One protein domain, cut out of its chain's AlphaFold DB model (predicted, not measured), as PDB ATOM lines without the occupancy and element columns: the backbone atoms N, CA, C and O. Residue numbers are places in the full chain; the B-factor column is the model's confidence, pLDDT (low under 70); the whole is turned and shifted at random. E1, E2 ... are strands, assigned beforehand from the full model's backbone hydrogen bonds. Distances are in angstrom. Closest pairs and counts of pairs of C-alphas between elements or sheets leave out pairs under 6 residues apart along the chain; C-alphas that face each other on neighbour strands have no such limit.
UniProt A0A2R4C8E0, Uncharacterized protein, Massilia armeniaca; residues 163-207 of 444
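Overview. This is residues 163 to 207 of the 444 residues of an uncharacterized protein of Massilia armeniaca (UniProt A0A2R4C8E0). With little regular structure, this is a loop-rich domain holding two small two-stranded ladders: E1 beside E4, which brings the two ends of the printed part together, and the hairpin E2 and E3. The printed part has 45 residues, of which 14 lie in four named strands, in the order E1, E2, E3, E4, with no named helix; the class is all strand and both sheets are antiparallel. It is compact, with a radius of gyration of the C-alphas of 10.0 A, and spans 29 by 23 by 17 A.

Arrangement. E1, residues 164 to 167, is antiparallel to E4, residues 203 to 206, at 159 degrees; N 166 and O 204 are 2.9 A apart. E2, residues 180 to 182, and E3, residues 190 to 192, form a hairpin at 151 degrees, with N 191 and O 181 at 2.8 A. E1 and E2 are only just apart, their closest C-alphas 8.5 A from each other.

Along the chain. E1 begins at C-alpha 164 (198.163, 265.420, 165.844) and measures 10.4 A; E2 measures 7.0 A, E3 6.5 A. E4 measures 9.8 A, ending at C-alpha 206 (200.075, 260.560, 165.606).

Size, cuts and confidence. The C-alphas of Gly 170 and Thr 185 are farthest apart, 29.4 A. The link E1 to E2 is long, 12 residues. The printed part has no cut, and no printed residue is under 70 in pLDDT.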
ATOM      1  N   ILE A 163     194.237 263.550 167.570       93.38
ATOM      2  CA  ILE A 163     195.026 263.289 166.368       93.38
ATOM      3  C   ILE A 163     195.896 264.519 166.142       93.38
ATOM      4  O   ILE A 163     195.379 265.633 166.077       93.38
ATOM      5  N   VAL A 164     197.208 264.327 166.043       94.38
ATOM      6  CA  VAL A 164     198.163 265.420 165.844       94.38
ATOM      7  C   VAL A 164     198.835 265.252 164.493       94.38
ATOM      8  O   VAL A 164     199.420 264.209 164.205       94.38
ATOM      9  N   VAL A 165     198.769 266.296 163.668       95.69
ATOM     10  CA  VAL A 165     199.395 266.337 162.344       95.69
ATOM     11  C   VAL A 165     200.448 267.431 162.340       95.69
ATOM     12  O   VAL A 165     200.156 268.589 162.629       95.69
ATOM     13  N   THR A 166     201.684 267.083 162.000       96.62
ATOM     14  CA  THR A 166     202.817 268.020 161.951       96.62
ATOM     15  C   THR A 166     203.571 267.889 160.629       96.62
ATOM     16  O   THR A 166     203.568 266.807 160.031       96.62
ATOM     17  N   PRO A 167     204.235 268.951 160.142       96.00
ATOM     18  CA  PRO A 167     205.178 268.828 159.036       96.00
ATOM     19  C   PRO A 167     206.322 267.878 159.408       96.00
ATOM     20  O   PRO A 167     206.910 267.996 160.482       96.00
ATOM     21  N   ALA A 168     206.700 266.973 158.503       94.50
ATOM     22  CA  ALA A 168     207.807 266.045 158.748       94.50
ATOM     23  C   ALA A 168     209.164 266.758 158.906       94.50
ATOM     24  O   ALA A 168     210.042 266.251 159.593       94.50
ATOM     25  N   ALA A 169     209.317 267.940 158.300       92.31
ATOM     26  CA  ALA A 169     210.500 268.792 158.438       92.31
ATOM     27  C   ALA A 169     210.569 269.548 159.784       92.31
ATOM     28  O   ALA A 169     211.544 270.250 160.037       92.31
ATOM     29  N   GLY A 170     209.550 269.415 160.642       91.38
ATOM     30  CA  GLY A 170     209.388 270.210 161.857       91.38
ATOM     31  C   GLY A 170     208.585 271.494 161.622       91.38
ATOM     32  O   GLY A 170     208.430 271.960 160.494       91.38
ATOM     33  N   GLY A 171     208.026 272.042 162.702       92.56
ATOM     34  CA  GLY A 171     207.174 273.232 162.674       92.56
ATOM     35  C   GLY A 171     205.939 273.098 163.562       92.56
ATOM     36  O   GLY A 171     205.787 272.121 164.297       92.56
ATOM     37  N   ALA A 172     205.057 274.096 163.494       94.81
ATOM     38  CA  ALA A 172     203.796 274.085 164.226       94.81
ATOM     39  C   ALA A 172     202.874 272.954 163.738       94.81
ATOM     40  O   ALA A 172     202.855 272.615 162.553       94.81
ATOM     41  N   ALA A 173     202.098 272.382 164.661       96.44
ATOM     42  CA  ALA A 173     201.071 271.411 164.314       96.44
ATOM     43  C   ALA A 173     199.963 272.065 163.482       96.44
ATOM     44  O   ALA A 173     199.547 273.197 163.738       96.44
ATOM     45  N   TYR A 174     199.461 271.317 162.507       96.75
ATOM     46  CA  TYR A 174     198.245 271.666 161.799       96.75
ATOM     47  C   TYR A 174     197.040 271.485 162.728       96.75
ATOM     48  O   TYR A 174     197.015 270.616 163.597       96.75
ATOM     49  N   VAL A 175     196.029 272.321 162.526       95.56
ATOM     50  CA  VAL A 175     194.801 272.358 163.337       95.56
ATOM     51  C   VAL A 175     193.669 271.638 162.605       95.56
ATOM     52  O   VAL A 175     193.323 272.033 161.488       95.56
ATOM     53  N   GLU A 176     193.076 270.620 163.230       93.69
ATOM     54  CA  GLU A 176     191.884 269.925 162.726       93.69
ATOM     55  C   GLU A 176     190.706 270.901 162.516       93.69
ATOM     56  O   GLU A 176     190.543 271.874 163.249       93.69
ATOM     57  N   GLY A 177     189.912 270.699 161.465       94.38
ATOM     58  CA  GLY A 177     188.814 271.582 161.049       94.38
ATOM     59  C   GLY A 177     189.259 272.878 160.357       94.38
ATOM     60  O   GLY A 177     188.455 273.523 159.686       94.38
ATOM     61  N   THR A 178     190.539 273.246 160.467       95.94
ATOM     62  CA  THR A 178     191.126 274.391 159.749       95.94
ATOM     63  C   THR A 178     192.013 273.931 158.604       95.94
ATOM     64  O   THR A 178     191.843 274.391 157.478       95.94
ATOM     65  N   HIS A 179     192.946 273.022 158.899       96.81
ATOM     66  CA  HIS A 179     193.964 272.573 157.957       96.81
ATOM     67  C   HIS A 179     193.697 271.171 157.401       96.81
ATOM     68  O   HIS A 179     194.026 270.849 156.261       96.81
ATOM     69  N   TYR A 180     193.106 270.310 158.220       95.56
ATOM     70  CA  TYR A 180     192.725 268.965 157.818       95.56
ATOM     71  C   TYR A 180     191.436 268.544 158.517       95.56
ATOM     72  O   TYR A 180     191.066 269.112 159.542       95.56
ATOM     73  N   ALA A 181     190.777 267.531 157.978       92.94
ATOM     74  CA  ALA A 181     189.716 266.782 158.639       92.94
ATOM     75  C   ALA A 181     189.974 265.281 158.471       92.94
ATOM     76  O   ALA A 181     190.732 264.872 157.591       92.94
ATOM     77  N   ILE A 182     189.345 264.460 159.302       89.12
ATOM     78  CA  ILE A 182     189.255 263.018 159.058       89.12
ATOM     79  C   ILE A 182     188.229 262.804 157.943       89.12
ATOM     80  O   ILE A 182     187.162 263.422 157.960       89.12
ATOM     81  N   ASP A 183     188.552 261.959 156.969       88.12
ATOM     82  CA  ASP A 183     187.618 261.620 155.896       88.12
ATOM     83  C   ASP A 183     186.379 260.910 156.475       88.12
ATOM     84  O   ASP A 183     186.476 260.043 157.346       88.12
ATOM     85  N   THR A 184     185.187 261.313 156.035       84.75
ATOM     86  CA  THR A 184     183.916 260.800 156.569       84.75
ATOM     87  C   THR A 184     183.555 259.413 156.047       84.75
ATOM     88  O   THR A 184     182.786 258.707 156.699       84.75
ATOM     89  N   THR A 185     184.087 259.038 154.883       84.62
ATOM     90  CA  THR A 185     183.850 257.761 154.203       84.62
ATOM     91  C   THR A 185     184.941 256.756 154.546       84.62
ATOM     92  O   THR A 185     184.624 255.621 154.881       84.62
ATOM     93  N   ASP A 186     186.207 257.179 154.503       85.31
ATOM     94  CA  ASP A 186     187.368 256.371 154.881       85.31
ATOM     95  C   ASP A 186     188.112 257.019 156.048       85.31
ATOM     96  O   ASP A 186     189.117 257.710 155.875       85.31
ATOM     97  N   LYS A 187     187.654 256.751 157.273       82.19
ATOM     98  CA  LYS A 187     188.215 257.379 158.481       82.19
ATOM     99  C   LYS A 187     189.665 256.981 158.767       82.19
ATOM    100  O   LYS A 187     190.244 257.479 159.730       82.19
ATOM    101  N   THR A 188     190.273 256.125 157.939       82.44
ATOM    102  CA  THR A 188     191.715 255.860 157.983       82.44
ATOM    103  C   THR A 188     192.552 256.961 157.327       82.44
ATOM    104  O   THR A 188     193.784 256.955 157.444       82.44
ATOM    105  N   ARG A 189     191.902 257.935 156.676       86.12
ATOM    106  CA  ARG A 189     192.535 258.991 155.884       86.12
ATOM    107  C   ARG A 189     192.238 260.389 156.414       86.12
ATOM    108  O   ARG A 189     191.232 260.657 157.064       86.12
ATOM    109  N   LEU A 190     193.153 261.294 156.080       90.06
ATOM    110  CA  LEU A 190     193.016 262.728 156.294       90.06
ATOM    111  C   LEU A 190     192.662 263.421 154.976       90.06
ATOM    112  O   LEU A 190     193.244 263.116 153.934       90.06
ATOM    113  N   VAL A 191     191.770 264.401 155.052       92.06
ATOM    114  CA  VAL A 191     191.433 265.330 153.972       92.06
ATOM    115  C   VAL A 191     192.093 266.669 154.271       92.06
ATOM    116  O   VAL A 191     191.881 267.238 155.339       92.06
ATOM    117  N   VAL A 192     192.882 267.188 153.331       94.44
ATOM    118  CA  VAL A 192     193.446 268.543 153.428       94.44
ATOM    119  C   VAL A 192     192.355 269.561 153.108       94.44
ATOM    120  O   VAL A 192     191.692 269.464 152.076       94.44
ATOM    121  N   LEU A 193     192.174 270.554 153.976       95.25
ATOM    122  CA  LEU A 193     191.149 271.580 153.811       95.25
ATOM    123  C   LEU A 193     191.743 272.822 153.149       95.25
ATOM    124  O   LEU A 193     192.825 273.265 153.511       95.25
ATOM    125  N   ARG A 194     191.021 273.431 152.200       93.31
ATOM    126  CA  ARG A 194     191.335 274.772 151.655       93.31
ATOM    127  C   ARG A 194     192.783 274.940 151.151       93.31
ATOM    128  O   ARG A 194     193.323 276.039 151.222       93.31
ATOM    129  N   ASN A 195     193.419 273.865 150.675       89.50
ATOM    130  CA  ASN A 195     194.837 273.847 150.279       89.50
ATOM    131  C   ASN A 195     195.795 274.372 151.366       89.50
ATOM    132  O   ASN A 195     196.864 274.898 151.070       89.50
ATOM    133  N   SER A 196     195.420 274.235 152.638       92.94
ATOM    134  CA  SER A 196     196.184 274.741 153.780       92.94
ATOM    135  C   SER A 196     197.473 273.960 154.047       92.94
ATOM    136  O   SER A 196     198.302 274.384 154.848       92.94
ATOM    137  N   ILE A 197     197.598 272.773 153.450       94.00
ATOM    138  CA  ILE A 197     198.797 271.945 153.478       94.00
ATOM    139  C   ILE A 197     199.279 271.827 152.028       94.00
ATOM    140  O   ILE A 197     198.496 271.387 151.181       94.00
ATOM    141  N   PRO A 198     200.533 272.205 151.721       91.88
ATOM    142  CA  PRO A 198     201.062 272.124 150.366       91.88
ATOM    143  C   PRO A 198     200.986 270.707 149.789       91.88
ATOM    144  O   PRO A 198     201.263 269.721 150.477       91.88
ATOM    145  N   GLN A 199     200.660 270.600 148.502       91.06
ATOM    146  CA  GLN A 199     200.694 269.321 147.799       91.06
ATOM    147  C   GLN A 199     202.106 268.721 147.852       91.06
ATOM    148  O   GLN A 199     203.101 269.414 147.657       91.06
ATOM    149  N   GLY A 200     202.193 267.419 148.140       90.69
ATOM    150  CA  GLY A 200     203.470 266.719 148.300       90.69
ATOM    151  C   GLY A 200     204.158 266.943 149.654       90.69
ATOM    152  O   GLY A 200     205.214 266.354 149.890       90.69
ATOM    153  N   ALA A 201     203.576 267.737 150.564       92.38
ATOM    154  CA  ALA A 201     204.100 267.877 151.917       92.38
ATOM    155  C   ALA A 201     204.137 266.517 152.632       92.38
ATOM    156  O   ALA A 201     203.154 265.775 152.668       92.38
ATOM    157  N   LYS A 202     205.282 266.205 153.242       94.00
ATOM    158  CA  LYS A 202     205.423 265.042 154.119       94.00
ATOM    159  C   LYS A 202     204.936 265.411 155.515       94.00
ATOM    160  O   LYS A 202     205.343 266.439 156.058       94.00
ATOM    161  N   LEU A 203     204.090 264.565 156.093       93.12
ATOM    162  CA  LEU A 203     203.451 264.790 157.387       93.12
ATOM    163  C   LEU A 203     203.798 263.664 158.359       93.12
ATOM    164  O   LEU A 203     203.852 262.500 157.963       93.12
ATOM    165  N   ASN A 204     203.959 264.012 159.632       92.94
ATOM    166  CA  ASN A 204     203.889 263.062 160.732       92.94
ATOM    167  C   ASN A 204     202.490 263.142 161.340       92.94
ATOM    168  O   ASN A 204     202.042 264.223 161.729       92.94
ATOM    169  N   VAL A 205     201.821 261.995 161.423       92.50
ATOM    170  CA  VAL A 205     200.495 261.856 162.029       92.50
ATOM    171  C   VAL A 205     200.633 260.946 163.240       92.50
ATOM    172  O   VAL A 205     201.190 259.855 163.119       92.50
ATOM    173  N   SER A 206     200.146 261.382 164.398       92.19
ATOM    174  CA  SER A 206     200.075 260.560 165.606       92.19
ATOM    175  C   SER A 206     198.645 260.475 166.125       92.19
ATOM    176  O   SER A 206     197.871 261.430 166.051       92.19
ATOM    177  N   TRP A 207     198.282 259.289 166.609       92.56
ATOM    178  CA  TRP A 207     196.967 258.971 167.153       92.56
ATOM    179  C   TRP A 207     197.081 257.782 168.109       92.56
ATOM    180  O   TRP A 207     198.086 257.070 168.126       92.56
TER     181      TRP A 207